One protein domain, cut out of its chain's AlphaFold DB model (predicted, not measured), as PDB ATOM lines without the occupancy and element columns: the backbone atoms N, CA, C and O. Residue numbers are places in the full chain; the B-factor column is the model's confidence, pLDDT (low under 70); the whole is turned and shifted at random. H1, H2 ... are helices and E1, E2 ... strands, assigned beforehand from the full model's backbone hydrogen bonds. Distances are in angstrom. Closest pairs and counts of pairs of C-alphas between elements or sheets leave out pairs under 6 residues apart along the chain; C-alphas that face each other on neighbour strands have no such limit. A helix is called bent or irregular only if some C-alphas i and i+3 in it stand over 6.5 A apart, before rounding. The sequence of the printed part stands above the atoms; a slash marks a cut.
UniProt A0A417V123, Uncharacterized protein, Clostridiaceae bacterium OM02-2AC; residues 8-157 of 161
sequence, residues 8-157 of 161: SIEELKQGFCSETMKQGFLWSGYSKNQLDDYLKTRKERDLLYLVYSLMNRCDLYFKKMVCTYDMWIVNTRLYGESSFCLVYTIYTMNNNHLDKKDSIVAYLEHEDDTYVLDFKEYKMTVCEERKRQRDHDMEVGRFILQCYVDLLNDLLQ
ATOM      1  N   SER A   8     382.435 -44.733  56.103       75.62
ATOM      2  CA  SER A   8     381.925 -43.668  56.971       75.62
ATOM      3  C   SER A   8     382.960 -43.243  58.019       75.62
ATOM      4  O   SER A   8     383.918 -43.965  58.309       75.62
ATOM      5  N   ILE A   9     382.767 -42.069  58.634       77.00
ATOM      6  CA  ILE A   9     383.656 -41.623  59.716       77.00
ATOM      7  C   ILE A   9     383.548 -42.546  60.940       77.00
ATOM      8  O   ILE A   9     384.533 -42.754  61.644       77.00
ATOM      9  N   GLU A  10     382.386 -43.151  61.179       82.25
ATOM     10  CA  GLU A  10     382.175 -44.146  62.228       82.25
ATOM     11  C   GLU A  10     382.982 -45.424  61.970       82.25
ATOM     12  O   GLU A  10     383.663 -45.908  62.875       82.25
ATOM     13  N   GLU A  11     382.959 -45.943  60.742       80.25
ATOM     14  CA  GLU A  11     383.765 -47.105  60.346       80.25
ATOM     15  C   GLU A  11     385.263 -46.795  60.417       80.25
ATOM     16  O   GLU A  11     386.051 -47.617  60.894       80.25
ATOM     17  N   LEU A  12     385.663 -45.580  60.029       80.00
ATOM     18  CA  LEU A  12     387.038 -45.113  60.174       80.00
ATOM     19  C   LEU A  12     387.474 -45.091  61.645       80.00
ATOM     20  O   LEU A  12     388.551 -45.599  61.970       80.00
ATOM     21  N   LYS A  13     386.634 -44.528  62.527       83.12
ATOM     22  CA  LYS A  13     386.858 -44.478  63.980       83.12
ATOM     23  C   LYS A  13     387.024 -45.887  64.548       83.12
ATOM     24  O   LYS A  13     387.996 -46.146  65.252       83.12
ATOM     25  N   GLN A  14     386.133 -46.816  64.203       82.69
ATOM     26  CA  GLN A  14     386.199 -48.203  64.672       82.69
ATOM     27  C   GLN A  14     387.463 -48.929  64.197       82.69
ATOM     28  O   GLN A  14     388.119 -49.598  64.995       82.69
ATOM     29  N   GLY A  15     387.834 -48.777  62.922       80.44
ATOM     30  CA  GLY A  15     389.025 -49.416  62.364       80.44
ATOM     31  C   GLY A  15     390.319 -48.899  62.994       80.44
ATOM     32  O   GLY A  15     391.166 -49.691  63.415       80.44
ATOM     33  N   PHE A  16     390.456 -47.573  63.110       81.56
ATOM     34  CA  PHE A  16     391.649 -46.955  63.690       81.56
ATOM     35  C   PHE A  16     391.797 -47.259  65.184       81.56
ATOM     36  O   PHE A  16     392.895 -47.561  65.641       81.56
ATOM     37  N   CYS A  17     390.695 -47.231  65.938       78.88
ATOM     38  CA  CYS A  17     390.712 -47.496  67.375       78.88
ATOM     39  C   CYS A  17     390.923 -48.975  67.735       78.88
ATOM     40  O   CYS A  17     390.937 -49.302  68.921       78.88
ATOM     41  N   SER A  18     391.088 -49.869  66.755       83.19
ATOM     42  CA  SER A  18     391.459 -51.253  67.038       83.19
ATOM     43  C   SER A  18     392.877 -51.331  67.611       83.19
ATOM     44  O   SER A  18     393.818 -50.732  67.089       83.19
ATOM     45  N   GLU A  19     393.035 -52.111  68.678       79.50
ATOM     46  CA  GLU A  19     394.299 -52.242  69.410       79.50
ATOM     47  C   GLU A  19     395.453 -52.684  68.498       79.50
ATOM     48  O   GLU A  19     396.528 -52.090  68.491       79.50
ATOM     49  N   THR A  20     395.196 -53.665  67.629       80.00
ATOM     50  CA  THR A  20     396.158 -54.139  66.627       80.00
ATOM     51  C   THR A  20     396.636 -53.016  65.710       80.00
ATOM     52  O   THR A  20     397.810 -52.972  65.333       80.00
ATOM     53  N   MET A  21     395.735 -52.108  65.324       80.25
ATOM     54  CA  MET A  21     396.087 -51.015  64.433       80.25
ATOM     55  C   MET A  21     396.900 -49.947  65.157       80.25
ATOM     56  O   MET A  21     397.955 -49.562  64.649       80.25
ATOM     57  N   LYS A  22     396.472 -49.539  66.359       80.88
ATOM     58  CA  LYS A  22     397.231 -48.622  67.220       80.88
ATOM     59  C   LYS A  22     398.649 -49.133  67.463       80.88
ATOM     60  O   LYS A  22     399.608 -48.432  67.146       80.88
ATOM     61  N   GLN A  23     398.806 -50.392  67.873       79.25
ATOM     62  CA  GLN A  23     400.123 -51.000  68.089       79.25
ATOM     63  C   GLN A  23     400.998 -51.003  66.829       79.25
ATOM     64  O   GLN A  23     402.201 -50.765  66.915       79.25
ATOM     65  N   GLY A  24     400.415 -51.205  65.642       79.81
ATOM     66  CA  GLY A  24     401.145 -51.106  64.373       79.81
ATOM     67  C   GLY A  24     401.704 -49.704  64.078       79.81
ATOM     68  O   GLY A  24     402.745 -49.570  63.416       79.81
ATOM     69  N   PHE A  25     401.045 -48.653  64.574       77.69
ATOM     70  CA  PHE A  25     401.541 -47.278  64.497       77.69
ATOM     71  C   PHE A  25     402.627 -46.996  65.539       77.69
ATOM     72  O   PHE A  25     403.685 -46.481  65.157       77.69
ATOM     73  N   LEU A  26     402.383 -47.378  66.798       75.19
ATOM     74  CA  LEU A  26     403.293 -47.172  67.932       75.19
ATOM     75  C   LEU A  26     404.631 -47.903  67.712       75.19
ATOM     76  O   LEU A  26     405.701 -47.297  67.725       75.19
ATOM     77  N   TRP A  27     404.579 -49.194  67.372       71.75
ATOM     78  CA  TRP A  27     405.733 -50.103  67.423       71.75
ATOM     79  C   TRP A  27     406.432 -50.349  66.097       71.75
ATOM     80  O   TRP A  27     407.066 -51.382  65.861       71.75
ATOM     81  N   SER A  28     406.375 -49.372  65.208       70.81
ATOM     82  CA  SER A  28     407.234 -49.433  64.041       70.81
ATOM     83  C   SER A  28     408.679 -49.103  64.367       70.81
ATOM     84  O   SER A  28     408.953 -48.229  65.188       70.81
ATOM     85  N   GLY A  29     409.610 -49.725  63.639       71.31
ATOM     86  CA  GLY A  29     411.040 -49.452  63.808       71.31
ATOM     87  C   GLY A  29     411.416 -47.973  63.656       71.31
ATOM     88  O   GLY A  29     412.443 -47.565  64.174       71.31
ATOM     89  N   TYR A  30     410.595 -47.149  62.993       74.25
ATOM     90  CA  TYR A  30     410.860 -45.717  62.841       74.25
ATOM     91  C   TYR A  30     410.408 -44.898  64.060       74.25
ATOM     92  O   TYR A  30     411.219 -44.165  64.617       74.25
ATOM     93  N   SER A  31     409.152 -45.044  64.508       77.31
ATOM     94  CA  SER A  31     408.632 -44.315  65.680       77.31
ATOM     95  C   SER A  31     409.374 -44.688  66.961       77.31
ATOM     96  O   SER A  31     409.712 -43.804  67.740       77.31
ATOM     97  N   LYS A  32     409.722 -45.970  67.128       79.75
ATOM     98  CA  LYS A  32     410.506 -46.435  68.278       79.75
ATOM     99  C   LYS A  32     411.889 -45.785  68.345       79.75
ATOM    100  O   LYS A  32     412.283 -45.307  69.398       79.75
ATOM    101  N   ASN A  33     412.600 -45.705  67.218       83.00
ATOM    102  CA  ASN A  33     413.918 -45.068  67.187       83.00
ATOM    103  C   ASN A  33     413.837 -43.569  67.520       83.00
ATOM    104  O   ASN A  33     414.688 -43.061  68.238       83.00
ATOM    105  N   GLN A  34     412.811 -42.869  67.020       85.62
ATOM    106  CA  GLN A  34     412.611 -41.449  67.334       85.62
ATOM    107  C   GLN A  34     412.250 -41.230  68.807       85.62
ATOM    108  O   GLN A  34     412.723 -40.269  69.408       85.62
ATOM    109  N   LEU A  35     411.463 -42.136  69.399       85.31
ATOM    110  CA  LEU A  35     411.196 -42.127  70.835       85.31
ATOM    111  C   LEU A  35     412.496 -42.339  71.620       85.31
ATOM    112  O   LEU A  35     412.828 -41.515  72.463       85.31
ATOM    113  N   ASP A  36     413.280 -43.369  71.293       85.06
ATOM    114  CA  ASP A  36     414.564 -43.645  71.948       85.06
ATOM    115  C   ASP A  36     415.529 -42.450  71.870       85.06
ATOM    116  O   ASP A  36     416.218 -42.134  72.843       85.06
ATOM    117  N   ASP A  37     415.605 -41.786  70.715       87.25
ATOM    118  CA  ASP A  37     416.453 -40.609  70.521       87.25
ATOM    119  C   ASP A  37     415.953 -39.417  71.344       87.25
ATOM    120  O   ASP A  37     416.748 -38.793  72.054       87.25
ATOM    121  N   TYR A  38     414.642 -39.158  71.343       86.75
ATOM    122  CA  TYR A  38     414.042 -38.133  72.195       86.75
ATOM    123  C   TYR A  38     414.298 -38.396  73.682       86.75
ATOM    124  O   TYR A  38     414.687 -37.486  74.409       86.75
ATOM    125  N   LEU A  39     414.147 -39.635  74.148       83.25
ATOM    126  CA  LEU A  39     414.361 -39.988  75.552       83.25
ATOM    127  C   LEU A  39     415.812 -39.789  75.999       83.25
ATOM    128  O   LEU A  39     416.050 -39.356  77.126       83.25
ATOM    129  N   LYS A  40     416.784 -40.064  75.119       87.12
ATOM    130  CA  LYS A  40     418.214 -39.869  75.408       87.12
ATOM    131  C   LYS A  40     418.596 -38.399  75.527       87.12
ATOM    132  O   LYS A  40     419.469 -38.062  76.323       87.12
ATOM    133  N   THR A  41     418.028 -37.542  74.684       85.81
ATOM    134  CA  THR A  41     418.485 -36.152  74.546       85.81
ATOM    135  C   THR A  41     417.580 -35.153  75.250       85.81
ATOM    136  O   THR A  41     418.043 -34.063  75.587       85.81
ATOM    137  N   ARG A  42     416.297 -35.497  75.413       78.69
ATOM    138  CA  ARG A  42     415.190 -34.614  75.806       78.69
ATOM    139  C   ARG A  42     415.120 -33.328  74.977       78.69
ATOM    140  O   ARG A  42     414.611 -32.311  75.439       78.69
ATOM    141  N   LYS A  43     415.634 -33.350  73.743       82.44
ATOM    142  CA  LYS A  43     415.621 -32.185  72.855       82.44
ATOM    143  C   LYS A  43     414.283 -32.080  72.143       82.44
ATOM    144  O   LYS A  43     413.802 -33.040  71.550       82.44
ATOM    145  N   GLU A  44     413.753 -30.866  72.080       76.31
ATOM    146  CA  GLU A  44     412.504 -30.555  71.370       76.31
ATOM    147  C   GLU A  44     412.549 -30.935  69.888       76.31
ATOM    148  O   GLU A  44     411.548 -31.342  69.304       76.31
ATOM    149  N   ARG A  45     413.731 -30.842  69.271       81.62
ATOM    150  CA  ARG A  45     413.938 -31.275  67.887       81.62
ATOM    151  C   ARG A  45     413.650 -32.768  67.700       81.62
ATOM    152  O   ARG A  45     413.122 -33.145  66.660       81.62
ATOM    153  N   ASP A  46     413.983 -33.594  68.683       83.88
ATOM    154  CA  ASP A  46     413.785 -35.041  68.605       83.88
ATOM    155  C   ASP A  46     412.311 -35.390  68.880       83.88
ATOM    156  O   ASP A  46     411.730 -36.209  68.169       83.88
ATOM    157  N   LEU A  47     411.651 -34.652  69.786       80.62
ATOM    158  CA  LEU A  47     410.191 -34.698  69.948       80.62
ATOM    159  C   LEU A  47     409.465 -34.311  68.652       80.62
ATOM    160  O   LEU A  47     408.528 -34.987  68.236       80.62
ATOM    161  N   LEU A  48     409.933 -33.270  67.957       79.75
ATOM    162  CA  LEU A  48     409.385 -32.874  66.661       79.75
ATOM    163  C   LEU A  48     409.488 -34.011  65.636       79.75
ATOM    164  O   LEU A  48     408.540 -34.251  64.886       79.75
ATOM    165  N   TYR A  49     410.624 -34.708  65.582       83.62
ATOM    166  CA  TYR A  49     410.802 -35.834  64.667       83.62
ATOM    167  C   TYR A  49     409.899 -37.022  65.012       83.62
ATOM    168  O   TYR A  49     409.349 -37.641  64.095       83.62
ATOM    169  N   LEU A  50     409.686 -37.299  66.302       84.81
ATOM    170  CA  LEU A  50     408.716 -38.293  66.756       84.81
ATOM    171  C   LEU A  50     407.301 -37.949  66.269       84.81
ATOM    172  O   LEU A  50     406.662 -38.771  65.605       84.81
ATOM    173  N   VAL A  51     406.853 -36.711  66.505       81.88
ATOM    174  CA  VAL A  51     405.544 -36.214  66.052       81.88
ATOM    175  C   VAL A  51     405.408 -36.323  64.527       81.88
ATOM    176  O   VAL A  51     404.414 -36.854  64.031       81.88
ATOM    177  N   TYR A  52     406.424 -35.909  63.757       80.94
ATOM    178  CA  TYR A  52     406.419 -36.046  62.293       80.94
ATOM    179  C   TYR A  52     406.292 -37.501  61.825       80.94
ATOM    180  O   TYR A  52     405.592 -37.776  60.845       80.94
ATOM    181  N   SER A  53     406.977 -38.434  62.491       81.56
ATOM    182  CA  SER A  53     406.931 -39.857  62.142       81.56
ATOM    183  C   SER A  53     405.524 -40.429  62.321       81.56
ATOM    184  O   SER A  53     405.008 -41.090  61.412       81.56
ATOM    185  N   LEU A  54     404.877 -40.129  63.452       83.69
ATOM    186  CA  LEU A  54     403.497 -40.544  63.717       83.69
ATOM    187  C   LEU A  54     402.537 -39.958  62.689       83.69
ATOM    188  O   LEU A  54     401.704 -40.674  62.126       83.69
ATOM    189  N   MET A  55     402.716 -38.680  62.369       80.44
ATOM    190  CA  MET A  55     401.855 -37.994  61.421       80.44
ATOM    191  C   MET A  55     401.919 -38.548  60.014       80.44
ATOM    192  O   MET A  55     400.882 -38.878  59.447       80.44
ATOM    193  N   ASN A  56     403.120 -38.718  59.466       77.38
ATOM    194  CA  ASN A  56     403.281 -39.275  58.123       77.38
ATOM    195  C   ASN A  56     402.626 -40.655  57.993       77.38
ATOM    196  O   ASN A  56     402.101 -41.009  56.938       77.38
ATOM    197  N   ARG A  57     402.640 -41.448  59.066       75.50
ATOM    198  CA  ARG A  57     402.073 -42.795  59.062       75.50
ATOM    199  C   ARG A  57     400.557 -42.783  59.113       75.50
ATOM    200  O   ARG A  57     399.947 -43.479  58.298       75.50
ATOM    201  N   CYS A  58     399.946 -42.005  60.008       78.69
ATOM    202  CA  CYS A  58     398.486 -41.960  60.015       78.69
ATOM    203  C   CYS A  58     397.953 -41.212  58.787       78.69
ATOM    204  O   CYS A  58     396.954 -41.649  58.237       78.69
ATOM    205  N   ASP A  59     398.648 -40.200  58.259       77.44
ATOM    206  CA  ASP A  59     398.273 -39.534  57.002       77.44
ATOM    207  C   ASP A  59     398.209 -40.527  55.825       77.44
ATOM    208  O   ASP A  59     397.221 -40.561  55.091       77.44
ATOM    209  N   LEU A  60     399.199 -41.421  55.690       75.69
ATOM    210  CA  LEU A  60     399.178 -42.497  54.689       75.69
ATOM    211  C   LEU A  60     398.024 -43.491  54.882       75.69
ATOM    212  O   LEU A  60     397.534 -44.045  53.895       75.69
ATOM    213  N   TYR A  61     397.613 -43.753  56.123       79.69
ATOM    214  CA  TYR A  61     396.466 -44.609  56.426       79.69
ATOM    215  C   TYR A  61     395.150 -43.900  56.096       79.69
ATOM    216  O   TYR A  61     394.361 -44.399  55.295       79.69
ATOM    217  N   PHE A  62     394.940 -42.700  56.635       78.25
ATOM    218  CA  PHE A  62     393.715 -41.927  56.459       78.25
ATOM    219  C   PHE A  62     393.465 -41.573  54.993       78.25
ATOM    220  O   PHE A  62     392.341 -41.725  54.526       78.25
ATOM    221  N   LYS A  63     394.501 -41.227  54.218       74.44
ATOM    222  CA  LYS A  63     394.374 -40.979  52.768       74.44
ATOM    223  C   LYS A  63     393.919 -42.195  51.960       74.44
ATOM    224  O   LYS A  63     393.378 -42.024  50.873       74.44
ATOM    225  N   LYS A  64     394.159 -43.418  52.442       74.06
ATOM    226  CA  LYS A  64     393.691 -44.645  51.773       74.06
ATOM    227  C   LYS A  64     392.252 -44.993  52.129       74.06
ATOM    228  O   LYS A  64     391.589 -45.652  51.332       74.06
ATOM    229  N   MET A  65     391.823 -44.592  53.322       69.62
ATOM    230  CA  MET A  65     390.569 -45.026  53.926       69.62
ATOM    231  C   MET A  65     389.463 -43.978  53.771       69.62
ATOM    232  O   MET A  65     388.312 -44.337  53.592       69.62
ATOM    233  N   VAL A  66     389.779 -42.684  53.772       66.75
ATOM    234  CA  VAL A  66     388.768 -41.635  53.618       66.75
ATOM    235  C   VAL A  66     388.713 -41.188  52.161       66.75
ATOM    236  O   VAL A  66     389.695 -40.696  51.610       66.75
ATOM    237  N   CYS A  67     387.549 -41.335  51.532       56.69
ATOM    238  CA  CYS A  67     387.306 -40.817  50.193       56.69
ATOM    239  C   CYS A  67     386.573 -39.480  50.296       56.69
ATOM    240  O   CYS A  67     385.375 -39.440  50.573       56.69
ATOM    241  N   THR A  68     387.282 -38.383  50.040       59.31
ATOM    242  CA  THR A  68     386.622 -37.118  49.705       59.31
ATOM    243  C   THR A  68     387.157 -36.567  48.397       59.31
ATOM    244  O   THR A  68     388.194 -36.994  47.890       59.31
ATOM    245  N   TYR A  69     386.404 -35.630  47.825       55.44
ATOM    246  CA  TYR A  69     386.798 -34.907  46.620       55.44
ATOM    247  C   TYR A  69     387.900 -33.868  46.882       55.44
ATOM    248  O   TYR A  69     388.470 -33.341  45.927       55.44
ATOM    249  N   ASP A  70     388.187 -33.577  48.151       66.00
ATOM    250  CA  ASP A  70     389.162 -32.585  48.573       66.00
ATOM    251  C   ASP A  70     390.477 -33.267  48.991       66.00
ATOM    252  O   ASP A  70     390.503 -34.372  49.532       66.00
ATOM    253  N   MET A  71     391.604 -32.607  48.722       62.22
ATOM    254  CA  MET A  71     392.909 -33.072  49.184       62.22
ATOM    255  C   MET A  71     393.191 -32.513  50.570       62.22
ATOM    256  O   MET A  71     392.973 -31.329  50.823       62.22
ATOM    257  N   TRP A  72     393.764 -33.333  51.445       72.56
ATOM    258  CA  TRP A  72     394.154 -32.891  52.779       72.56
ATOM    259  C   TRP A  72     395.646 -32.989  52.989       72.56
ATOM    260  O   TRP A  72     396.309 -33.932  52.546       72.56
ATOM    261  N   ILE A  73     396.162 -32.009  53.716       65.81
ATOM    262  CA  ILE A  73     397.538 -32.017  54.178       65.81
ATOM    263  C   ILE A  73     397.515 -31.668  55.654       65.81
ATOM    264  O   ILE A  73     397.047 -30.589  56.030       65.81
ATOM    265  N   VAL A  74     398.043 -32.573  56.474       67.00
ATOM    266  CA  VAL A  74     398.387 -32.246  57.853       67.00
ATOM    267  C   VAL A  74     399.840 -31.810  57.883       67.00
ATOM    268  O   VAL A  74     400.736 -32.569  57.527       67.00
ATOM    269  N   ASN A  75     400.073 -30.568  58.283       65.62
ATOM    270  CA  ASN A  75     401.409 -30.029  58.499       65.62
ATOM    271  C   ASN A  75     401.637 -29.835  59.992       65.62
ATOM    272  O   ASN A  75     400.701 -29.502  60.710       65.62
ATOM    273  N   THR A  76     402.879 -29.941  60.449       62.88
ATOM    274  CA  THR A  76     403.258 -29.410  61.762       62.88
ATOM    275  C   THR A  76     404.077 -28.152  61.609       62.88
ATOM    276  O   THR A  76     404.832 -27.978  60.646       62.88
ATOM    277  N   ARG A  77     403.918 -27.260  62.577       66.19
ATOM    278  CA  ARG A  77     404.777 -26.104  62.780       66.19
ATOM    279  C   ARG A  77     405.178 -26.062  64.245       66.19
ATOM    280  O   ARG A  77     404.344 -26.301  65.111       66.19
ATOM    281  N   LEU A  78     406.436 -25.731  64.509       60.66
ATOM    282  CA  LEU A  78     406.869 -25.334  65.844       60.66
ATOM    283  C   LEU A  78     406.390 -23.905  66.122       60.66
ATOM    284  O   LEU A  78     406.564 -23.027  65.273       60.66
ATOM    285  N   TYR A  79     405.821 -23.679  67.300       59.31
ATOM    286  CA  TYR A  79     405.543 -22.353  67.840       59.31
ATOM    287  C   TYR A  79     406.361 -22.172  69.123       59.31
ATOM    288  O   TYR A  79     405.919 -22.517  70.206       59.31
ATOM    289  N   GLY A  80     407.568 -21.618  68.998       53.62
ATOM    290  CA  GLY A  80     408.458 -21.411  70.146       53.62
ATOM    291  C   GLY A  80     409.032 -22.707  70.730       53.62
ATOM    292  O   GLY A  80     409.005 -23.754  70.083       53.62
ATOM    293  N   GLU A  81     409.591 -22.590  71.934       49.56
ATOM    294  CA  GLU A  81     410.129 -23.707  72.713       49.56
ATOM    295  C   GLU A  81     408.939 -24.466  73.331       49.56
ATOM    296  O   GLU A  81     408.102 -23.881  74.017       49.56
ATOM    297  N   SER A  82     408.819 -25.758  73.025       53.47
ATOM    298  CA  SER A  82     407.851 -26.709  73.601       53.47
ATOM    299  C   SER A  82     406.374 -26.621  73.173       53.47
ATOM    300  O   SER A  82     405.569 -27.382  73.702       53.47
ATOM    301  N   SER A  83     405.986 -25.791  72.193       62.38
ATOM    302  CA  SER A  83     404.611 -25.823  71.642       62.38
ATOM    303  C   SER A  83     404.585 -26.252  70.174       62.38
ATOM    304  O   SER A  83     405.234 -25.657  69.306       62.38
ATOM    305  N   PHE A  84     403.797 -27.284  69.873       75.19
ATOM    306  CA  PHE A  84     403.577 -27.753  68.507       75.19
ATOM    307  C   PHE A  84     402.213 -27.298  68.019       75.19
ATOM    308  O   PHE A  84     401.228 -27.294  68.745       75.19
ATOM    309  N   CYS A  85     402.149 -26.936  66.751       77.50
ATOM    310  CA  CYS A  85     400.915 -26.609  66.070       77.50
ATOM    311  C   CYS A  85     400.721 -27.623  64.946       77.50
ATOM    312  O   CYS A  85     401.494 -27.657  63.985       77.50
ATOM    313  N   LEU A  86     399.668 -28.422  65.040       78.25
ATOM    314  CA  LEU A  86     399.193 -29.292  63.977       78.25
ATOM    315  C   LEU A  86     398.203 -28.509  63.113       78.25
ATOM    316  O   LEU A  86     397.258 -27.909  63.608       78.25
ATOM    317  N   VAL A  87     398.409 -28.482  61.805       78.31
ATOM    318  CA  VAL A  87     397.547 -27.763  60.866       78.31
ATOM    319  C   VAL A  87     396.978 -28.755  59.873       78.31
ATOM    320  O   VAL A  87     397.666 -29.160  58.937       78.31
ATOM    321  N   TYR A  88     395.709 -29.103  60.042       81.19
ATOM    322  CA  TYR A  88     394.940 -29.827  59.041       81.19
ATOM    323  C   TYR A  88     394.379 -28.820  58.038       81.19
ATOM    324  O   TYR A  88     393.627 -27.919  58.409       81.19
ATOM    325  N   THR A  89     394.769 -28.927  56.770       80.31
ATOM    326  CA  THR A  89     394.273 -28.045  55.707       80.31
ATOM    327  C   THR A  89     393.535 -28.844  54.647       80.31
ATOM    328  O   THR A  89     394.079 -29.811  54.115       80.31
ATOM    329  N   ILE A  90     392.326 -28.390  54.325       79.00
ATOM    330  CA  ILE A  90     391.503 -28.890  53.228       79.00
ATOM    331  C   ILE A  90     391.791 -28.029  52.001       79.00
ATOM    332  O   ILE A  90     391.689 -26.799  52.049       79.00
ATOM    333  N   TYR A  91     392.138 -28.680  50.901       76.38
ATOM    334  CA  TYR A  91     392.352 -28.060  49.608       76.38
ATOM    335  C   TYR A  91     391.365 -28.599  48.581       76.38
ATOM    336  O   TYR A  91     391.080 -29.794  48.551       76.38
ATOM    337  N   THR A  92     390.936 -27.731  47.672       72.06
ATOM    338  CA  THR A  92     390.156 -28.120  46.496       72.06
ATOM    339  C   THR A  92     390.986 -27.869  45.242       72.06
ATOM    340  O   THR A  92     391.674 -26.854  45.129       72.06
ATOM    341  N   MET A  93     390.928 -28.798  44.289       67.75
ATOM    342  CA  MET A  93     391.534 -28.618  42.970       67.75
ATOM    343  C   MET A  93     390.546 -27.931  42.029       67.75
ATOM    344  O   MET A  93     389.533 -28.523  41.662       67.75
ATOM    345  N   ASN A  94     390.869 -26.719  41.583       70.50
ATOM    346  CA  ASN A  94     390.104 -25.981  40.578       70.50
ATOM    347  C   ASN A  94     391.015 -25.621  39.403       70.50
ATOM    348  O   ASN A  94     391.991 -24.902  39.583       70.50
ATOM    349  N   ASN A  95     390.709 -26.078  38.184       76.12
ATOM    350  CA  ASN A  95     391.469 -25.725  36.970       76.12
ATOM    351  C   ASN A  95     393.002 -25.884  37.115       76.12
ATOM    352  O   ASN A  95     393.757 -25.001  36.722       76.12
ATOM    353  N   ASN A  96     393.465 -27.000  37.695       72.88
ATOM    354  CA  ASN A  96     394.878 -27.277  38.019       72.88
ATOM    355  C   ASN A  96     395.525 -26.343  39.062       72.88
ATOM    356  O   ASN A  96     396.729 -26.441  39.298       72.88
ATOM    357  N   HIS A  97     394.747 -25.487  39.721       73.44
ATOM    358  CA  HIS A  97     395.172 -24.718  40.881       73.44
ATOM    359  C   HIS A  97     394.698 -25.386  42.170       73.44
ATOM    360  O   HIS A  97     393.571 -25.878  42.263       73.44
ATOM    361  N   LEU A  98     395.598 -25.416  43.152       74.19
ATOM    362  CA  LEU A  98     395.322 -25.927  44.482       74.19
ATOM    363  C   LEU A  98     394.894 -24.768  45.383       74.19
ATOM    364  O   LEU A  98     395.740 -24.001  45.848       74.19
ATOM    365  N   ASP A  99     393.597 -24.660  45.645       77.75
ATOM    366  CA  ASP A  99     393.046 -23.600  46.483       77.75
ATOM    367  C   ASP A  99     392.893 -24.095  47.921       77.75
ATOM    368  O   ASP A  99     392.268 -25.128  48.178       77.75
ATOM    369  N   LYS A 100     393.449 -23.351  48.886       78.88
ATOM    370  CA  LYS A 100     393.194 -23.599  50.310       78.88
ATOM    371  C   LYS A 100     391.744 -23.222  50.620       78.88
ATOM    372  O   LYS A 100     391.373 -22.065  50.448       78.88
ATOM    373  N   LYS A 101     390.968 -24.180  51.121       80.19
ATOM    374  CA  LYS A 101     389.545 -24.014  51.430       80.19
ATOM    375  C   LYS A 101     389.341 -23.736  52.917       80.19
ATOM    376  O   LYS A 101     389.040 -22.620  53.311       80.19
ATOM    377  N   ASP A 102     389.602 -24.727  53.757       82.69
ATOM    378  CA  ASP A 102     389.365 -24.657  55.198       82.69
ATOM    379  C   ASP A 102     390.596 -25.169  55.952       82.69
ATOM    380  O   ASP A 102     391.428 -25.901  55.404       82.69
ATOM    381  N   SER A 103     390.754 -24.774  57.215       82.75
ATOM    382  CA  SER A 103     391.799 -25.355  58.058       82.75
ATOM    383  C   SER A 103     391.411 -25.452  59.522       82.75
ATOM    384  O   SER A 103     390.774 -24.551  60.066       82.75
ATOM    385  N   ILE A 104     391.883 -26.516  60.160       83.75
ATOM    386  CA  ILE A 104     391.893 -26.684  61.609       83.75
ATOM    387  C   ILE A 104     393.332 -26.500  62.056       83.75
ATOM    388  O   ILE A 104     394.243 -27.151  61.541       83.75
ATOM    389  N   VAL A 105     393.527 -25.594  62.997       82.19
ATOM    390  CA  VAL A 105     394.781 -25.436  63.713       82.19
ATOM    391  C   VAL A 105     394.580 -26.047  65.089       82.19
ATOM    392  O   VAL A 105     393.669 -25.651  65.798       82.19
ATOM    393  N   ALA A 106     395.389 -27.035  65.429       82.44
ATOM    394  CA  ALA A 106     395.413 -27.718  66.708       82.44
ATOM    395  C   ALA A 106     396.716 -27.327  67.408       82.44
ATOM    396  O   ALA A 106     397.800 -27.661  66.925       82.44
ATOM    397  N   TYR A 107     396.619 -26.582  68.498       81.12
ATOM    398  CA  TYR A 107     397.738 -26.291  69.379       81.12
ATOM    399  C   TYR A 107     397.871 -27.447  70.358       81.12
ATOM    400  O   TYR A 107     396.894 -27.865  70.972       81.12
ATOM    401  N   LEU A 108     399.072 -28.002  70.420       79.44
ATOM    402  CA  LEU A 108     399.413 -29.070  71.332       79.44
ATOM    403  C   LEU A 108     400.007 -28.434  72.587       79.44
ATOM    404  O   LEU A 108     401.132 -27.929  72.542       79.44
ATOM    405  N   GLU A 109     399.241 -28.441  73.670       77.25
ATOM    406  CA  GLU A 109     399.643 -27.893  74.965       77.25
ATOM    407  C   GLU A 109     400.026 -29.042  75.900       77.25
ATOM    408  O   GLU A 109     399.392 -30.095  75.884       77.25
ATOM    409  N   HIS A 110     401.108 -28.869  76.660       74.38
ATOM    410  CA  HIS A 110     401.546 -29.852  77.648       74.38
ATOM    411  C   HIS A 110     400.937 -29.503  79.008       74.38
ATOM    412  O   HIS A 110     401.331 -28.513  79.628       74.38
ATOM    413  N   GLU A 111     400.000 -30.326  79.466       77.75
ATOM    414  CA  GLU A 111     399.278 -30.183  80.728       77.75
ATOM    415  C   GLU A 111     399.396 -31.484  81.530       77.75
ATOM    416  O   GLU A 111     399.055 -32.553  81.027       77.75
ATOM    417  N   ASP A 112     399.880 -31.397  82.775       73.06
ATOM    418  CA  ASP A 112     399.929 -32.520  83.727       73.06
ATOM    419  C   ASP A 112     400.458 -33.840  83.116       73.06
ATOM    420  O   ASP A 112     399.807 -34.882  83.176       73.06
ATOM    421  N   ASP A 113     401.637 -33.775  82.483       69.12
ATOM    422  CA  ASP A 113     402.333 -34.898  81.823       69.12
ATOM    423  C   ASP A 113     401.592 -35.518  80.621       69.12
ATOM    424  O   ASP A 113     401.943 -36.595  80.129       69.12
ATOM    425  N   THR A 114     400.586 -34.817  80.098       75.12
ATOM    426  CA  THR A 114     399.859 -35.189  78.884       75.12
ATOM    427  C   THR A 114     399.859 -34.052  77.877       75.12
ATOM    428  O   THR A 114     399.949 -32.875  78.220       75.12
ATOM    429  N   TYR A 115     399.754 -34.395  76.599       77.00
ATOM    430  CA  TYR A 115     399.481 -33.412  75.568       77.00
ATOM    431  C   TYR A 115     397.987 -33.348  75.276       77.00
ATOM    432  O   TYR A 115     397.351 -34.367  74.998       77.00
ATOM    433  N   VAL A 116     397.438 -32.140  75.279       78.69
ATOM    434  CA  VAL A 116     396.038 -31.859  74.949       78.69
ATOM    435  C   VAL A 116     395.946 -30.960  73.720       78.69
ATOM    436  O   VAL A 116     396.893 -30.256  73.364       78.69
ATOM    437  N   LEU A 117     394.804 -31.023  73.032       82.25
ATOM    438  CA  LEU A 117     394.534 -30.217  71.843       82.25
ATOM    439  C   LEU A 117     393.646 -29.023  72.173       82.25
ATOM    440  O   LEU A 117     392.474 -29.208  72.501       82.25
ATOM    441  N   ASP A 118     394.159 -27.816  71.945       83.19
ATOM    442  CA  ASP A 118     393.322 -26.633  71.748       83.19
ATOM    443  C   ASP A 118     393.097 -26.392  70.251       83.19
ATOM    444  O   ASP A 118     394.032 -26.270  69.454       83.19
ATOM    445  N   PHE A 119     391.832 -26.335  69.835       79.81
ATOM    446  CA  PHE A 119     391.471 -26.224  68.428       79.81
ATOM    447  C   PHE A 119     391.027 -24.811  68.066       79.81
ATOM    448  O   PHE A 119     390.074 -24.258  68.611       79.81
ATOM    449  N   LYS A 120     391.611 -24.291  66.989       82.44
ATOM    450  CA  LYS A 120     391.154 -23.093  66.302       82.44
ATOM    451  C   LYS A 120     390.790 -23.389  64.855       82.44
ATOM    452  O   LYS A 120     391.625 -23.738  64.021       82.44
ATOM    453  N   GLU A 121     389.517 -23.198  64.540       84.50
ATOM    454  CA  GLU A 121     388.966 -23.479  63.218       84.50
ATOM    455  C   GLU A 121     388.862 -22.223  62.366       84.50
ATOM    456  O   GLU A 121     388.331 -21.197  62.789       84.50
ATOM    457  N   TYR A 122     389.307 -22.340  61.120       82.06
ATOM    458  CA  TYR A 122     389.207 -21.295  60.115       82.06
ATOM    459  C   TYR A 122     388.374 -21.831  58.960       82.06
ATOM    460  O   TYR A 122     388.866 -22.614  58.143       82.06
ATOM    461  N   LYS A 123     387.100 -21.424  58.933       81.50
ATOM    462  CA  LYS A 123     386.116 -21.868  57.946       81.50
ATOM    463  C   LYS A 123     385.820 -20.772  56.933       81.50
ATOM    464  O   LYS A 123     385.559 -19.631  57.316       81.50
ATOM    465  N   MET A 124     385.767 -21.125  55.659       72.00
ATOM    466  CA  MET A 124     385.182 -20.279  54.632       72.00
ATOM    467  C   MET A 124     383.653 -20.276  54.725       72.00
ATOM    468  O   MET A 124     382.998 -21.240  55.146       72.00
ATOM    469  N   THR A 125     383.069 -19.158  54.295       75.94
ATOM    470  CA  THR A 125     381.620 -19.061  54.099       75.94
ATOM    471  C   THR A 125     381.252 -19.826  52.829       75.94
ATOM    472  O   THR A 125     381.793 -19.551  51.762       75.94
ATOM    473  N   VAL A 126     380.337 -20.788  52.944       73.94
ATOM    474  CA  VAL A 126     379.851 -21.628  51.837       73.94
ATOM    475  C   VAL A 126     378.322 -21.605  51.793       73.94
ATOM    476  O   VAL A 126     377.682 -21.280  52.793       73.94
ATOM    477  N   CYS A 127     377.725 -21.953  50.649       76.94
ATOM    478  CA  CYS A 127     376.275 -22.132  50.547       76.94
ATOM    479  C   CYS A 127     375.787 -23.317  51.405       76.94
ATOM    480  O   CYS A 127     376.549 -24.243  51.694       76.94
ATOM    481  N   GLU A 128     374.501 -23.316  51.776       77.50
ATOM    482  CA  GLU A 128     373.894 -24.370  52.610       77.50
ATOM    483  C   GLU A 128     374.053 -25.778  52.005       77.50
ATOM    484  O   GLU A 128     374.314 -26.737  52.728       77.50
ATOM    485  N   GLU A 129     374.014 -25.902  50.677       74.25
ATOM    486  CA  GLU A 129     374.195 -27.180  49.971       74.25
ATOM    487  C   GLU A 129     375.574 -27.814  50.211       74.25
ATOM    488  O   GLU A 129     375.701 -29.036  50.244       74.25
ATOM    489  N   ARG A 130     376.615 -26.996  50.419       75.69
ATOM    490  CA  ARG A 130     377.996 -27.461  50.645       75.69
ATOM    491  C   ARG A 130     378.389 -27.509  52.120       75.69
ATOM    492  O   ARG A 130     379.454 -28.024  52.453       75.69
ATOM    493  N   LYS A 131     377.532 -27.001  53.006       81.38
ATOM    494  CA  LYS A 131     377.786 -26.906  54.448       81.38
ATOM    495  C   LYS A 131     377.963 -28.277  55.095       81.38
ATOM    496  O   LYS A 131     378.906 -28.461  55.853       81.38
ATOM    497  N   ARG A 132     377.121 -29.251  54.725       81.25
ATOM    498  CA  ARG A 132     377.204 -30.630  55.239       81.25
ATOM    499  C   ARG A 132     378.532 -31.302  54.901       81.25
ATOM    500  O   ARG A 132     379.143 -31.886  55.783       81.25
ATOM    501  N   GLN A 133     378.985 -31.180  53.650       77.38
ATOM    502  CA  GLN A 133     380.268 -31.749  53.231       77.38
ATOM    503  C   GLN A 133     381.427 -31.100  53.990       77.38
ATOM    504  O   GLN A 133     382.252 -31.803  54.553       77.38
ATOM    505  N   ARG A 134     381.443 -29.764  54.084       81.00
ATOM    506  CA  ARG A 134     382.465 -29.041  54.849       81.00
ATOM    507  C   ARG A 134     382.495 -29.486  56.311       81.00
ATOM    508  O   ARG A 134     383.566 -29.703  56.862       81.00
ATOM    509  N   ASP A 135     381.336 -29.578  56.955       83.19
ATOM    510  CA  ASP A 135     381.266 -29.960  58.366       83.19
ATOM    511  C   ASP A 135     381.750 -31.406  58.573       83.19
ATOM    512  O   ASP A 135     382.464 -31.660  59.540       83.19
ATOM    513  N   HIS A 136     381.467 -32.307  57.625       82.06
ATOM    514  CA  HIS A 136     382.022 -33.661  57.597       82.06
ATOM    515  C   HIS A 136     383.552 -33.667  57.427       82.06
ATOM    516  O   HIS A 136     384.246 -34.293  58.223       82.06
ATOM    517  N   ASP A 137     384.096 -32.925  56.456       79.50
ATOM    518  CA  ASP A 137     385.547 -32.845  56.226       79.50
ATOM    519  C   ASP A 137     386.279 -32.281  57.459       79.50
ATOM    520  O   ASP A 137     387.359 -32.741  57.834       79.50
ATOM    521  N   MET A 138     385.669 -31.303  58.136       83.19
ATOM    522  CA  MET A 138     386.189 -30.750  59.386       83.19
ATOM    523  C   MET A 138     386.112 -31.763  60.536       83.19
ATOM    524  O   MET A 138     387.029 -31.825  61.351       83.19
ATOM    525  N   GLU A 139     385.059 -32.579  60.618       85.06
ATOM    526  CA  GLU A 139     384.976 -33.650  61.616       85.06
ATOM    527  C   GLU A 139     386.063 -34.711  61.403       85.06
ATOM    528  O   GLU A 139     386.736 -35.099  62.360       85.06
ATOM    529  N   VAL A 140     386.295 -35.117  60.151       81.56
ATOM    530  CA  VAL A 140     387.405 -36.007  59.784       81.56
ATOM    531  C   VAL A 140     388.736 -35.391  60.206       81.56
ATOM    532  O   VAL A 140     389.541 -36.055  60.855       81.56
ATOM    533  N   GLY A 141     388.958 -34.109  59.904       81.81
ATOM    534  CA  GLY A 141     390.171 -33.402  60.299       81.81
ATOM    535  C   GLY A 141     390.399 -33.381  61.811       81.81
ATOM    536  O   GLY A 141     391.505 -33.675  62.261       81.81
ATOM    537  N   ARG A 142     389.356 -33.107  62.608       85.75
ATOM    538  CA  ARG A 142     389.437 -33.170  64.080       85.75
ATOM    539  C   ARG A 142     389.798 -34.570  64.563       85.75
ATOM    540  O   ARG A 142     390.671 -34.703  65.413       85.75
ATOM    541  N   PHE A 143     389.152 -35.598  64.011       85.81
ATOM    542  CA  PHE A 143     389.424 -36.981  64.390       85.81
ATOM    543  C   PHE A 143     390.878 -37.369  64.104       85.81
ATOM    544  O   PHE A 143     391.561 -37.864  64.992       85.81
ATOM    545  N   ILE A 144     391.382 -37.061  62.906       83.69
ATOM    546  CA  ILE A 144     392.775 -37.323  62.520       83.69
ATOM    547  C   ILE A 144     393.756 -36.629  63.475       83.69
ATOM    548  O   ILE A 144     394.737 -37.236  63.899       83.69
ATOM    549  N   LEU A 145     393.492 -35.364  63.821       84.62
ATOM    550  CA  LEU A 145     394.327 -34.601  64.749       84.62
ATOM    551  C   LEU A 145     394.331 -35.212  66.154       84.62
ATOM    552  O   LEU A 145     395.405 -35.364  66.729       84.62
ATOM    553  N   GLN A 146     393.164 -35.617  66.663       86.00
ATOM    554  CA  GLN A 146     393.051 -36.293  67.956       86.00
ATOM    555  C   GLN A 146     393.841 -37.605  67.974       86.00
ATOM    556  O   GLN A 146     394.611 -37.844  68.896       86.00
ATOM    557  N   CYS A 147     393.742 -38.408  66.911       85.31
ATOM    558  CA  CYS A 147     394.496 -39.652  66.791       85.31
ATOM    559  C   CYS A 147     396.014 -39.456  66.901       85.31
ATOM    560  O   CYS A 147     396.694 -40.306  67.472       85.31
ATOM    561  N   TYR A 148     396.562 -38.362  66.361       84.00
ATOM    562  CA  TYR A 148     397.993 -38.075  66.492       84.00
ATOM    563  C   TYR A 148     398.409 -37.829  67.937       84.00
ATOM    564  O   TYR A 148     399.482 -38.269  68.338       84.00
ATOM    565  N   VAL A 149     397.571 -37.126  68.694       83.56
ATOM    566  CA  VAL A 149     397.850 -36.776  70.086       83.56
ATOM    567  C   VAL A 149     397.669 -37.968  70.999       83.56
ATOM    568  O   VAL A 149     398.537 -38.209  71.827       83.56
ATOM    569  N   ASP A 150     396.626 -38.765  70.782       86.25
ATOM    570  CA  ASP A 150     396.420 -40.008  71.522       86.25
ATOM    571  C   ASP A 150     397.622 -40.946  71.339       86.25
ATOM    572  O   ASP A 150     398.201 -41.393  72.319       86.25
ATOM    573  N   LEU A 151     398.077 -41.167  70.098       87.06
ATOM    574  CA  LEU A 151     399.254 -42.008  69.837       87.06
ATOM    575  C   LEU A 151     400.555 -41.427  70.409       87.06
ATOM    576  O   LEU A 151     401.453 -42.182  70.780       87.06
ATOM    577  N   LEU A 152     400.695 -40.099  70.428       84.88
ATOM    578  CA  LEU A 152     401.849 -39.442  71.036       84.88
ATOM    579  C   LEU A 152     401.840 -39.635  72.554       84.88
ATOM    580  O   LEU A 152     402.870 -39.995  73.115       84.88
ATOM    581  N   ASN A 153     400.692 -39.422  73.199       84.19
ATOM    582  CA  ASN A 153     400.519 -39.650  74.627       84.19
ATOM    583  C   ASN A 153     400.755 -41.119  74.977       84.19
ATOM    584  O   ASN A 153     401.524 -41.373  75.892       84.19
ATOM    585  N   ASP A 154     400.202 -42.066  74.212       84.88
ATOM    586  CA  ASP A 154     400.432 -43.504  74.408       84.88
ATOM    587  C   ASP A 154     401.941 -43.828  74.369       84.88
ATOM    588  O   ASP A 154     402.464 -44.477  75.274       84.88
ATOM    589  N   LEU A 155     402.679 -43.306  73.377       80.94
ATOM    590  CA  LEU A 155     404.135 -43.503  73.281       80.94
ATOM    591  C   LEU A 155     404.923 -42.882  74.430       80.94
ATOM    592  O   LEU A 155     405.988 -43.385  74.772       80.94
ATOM    593  N   LEU A 156     404.465 -41.753  74.963       77.56
ATOM    594  CA  LEU A 156     405.156 -41.054  76.043       77.56
ATOM    595  C   LEU A 156     404.801 -41.631  77.419       77.56
ATOM    596  O   LEU A 156     405.668 -41.663  78.288       77.56
ATOM    597  N   GLN A 157     403.580 -42.144  77.596       75.56
ATOM    598  CA  GLN A 157     403.120 -42.835  78.805       75.56
ATOM    599  C   GLN A 157     403.758 -44.217  78.969       75.56
ATOM    600  O   GLN A 157     404.057 -44.618  80.090       75.56
TER     601      GLN A 157
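AT A GLANCE: This is residues 8 to 157 of the 161 residues of an uncharacterized protein of Clostridiaceae bacterium OM02-2AC (UniProt A0A417V123). Look for a strongly twisted four-stranded sheet with two long helices, H4 and H5, over one face and the other face bare. H3 folds back on H4, and short H1 and H2 lie beyond H4 and H5, farther from the sheet. The printed part has 150 residues, mixed in class, in the order H1 H2 H3 H4 E1 E2 E3 E4 H5; the antiparallel sheet runs E1 E2 E3 E4. It is compact, with a radius of gyration of the C-alphas of 16.1 A, and spans 51 by 35 by 31 A.

HOW THE PARTS SIT: Start at H1, residues 9 to 16, close to but not clearly touching H5, residues 128 to 157; the closest C-alphas, Ile 9 and Val 140, are 6.8 A apart. H3, residues 29 to 41, forms a helical hairpin with residues 44 to 54 of H4, residues 44 to 65, at a shallow tilt of 19 degrees; the closest C-alphas, Tyr 38 and Asp 46, are 4.7 A apart. H4 is the hub: it also touches H2, residues 19 to 26, closest at C-alphas Leu 54 and Phe 25, 7.1 A, and H5, closest at Met 55 and Tyr 148, 6.4 A. Next comes a meander, each strand the antiparallel neighbour of the one before: E1, 71 to 78, E2, 84 to 94, E3, 97 to 111, and E4, 114 to 122. Check N 75 and O 87, 2.9 A, N 88 and O 104, 2.9 A, and N 105 and O 120, 2.8 A, within hydrogen-bond range. H4 runs along the strands at a height over the sheet of 9.4 A; H5, on the same face, runs slantwise at 7.8 A: two layers, helices on one face of a sheet. O i to N i+4 pairs are all within range in H1 and H2, and 8 of 9 in H3, 17 of 18 in H4, 24 of 26 in H5.

IN THESE COORDINATES: Find C-alpha 9 at (383.656, -41.623, 59.716), where H1 begins. H4 runs 31.5 A, E2 31.1 A, and E3 40.4 A, bending by 53 degrees at residue 101. H5, only just irregular with C-alphas 129 and 132 7.0 A apart, runs 43.4 A to C-alpha 157 at (403.120, -42.835, 78.805).

THE WHOLE: The C-alphas farthest apart, Lys 40 and Glu 129, are 52.4 A apart. The printed part has no cut, and its links between named elements are tight. Residues 127 to 132, of which 128 to 132 belong to H5, stand free. Model confidence is under 70 at residues 65 to 71, 73 to 83, 93 and 113.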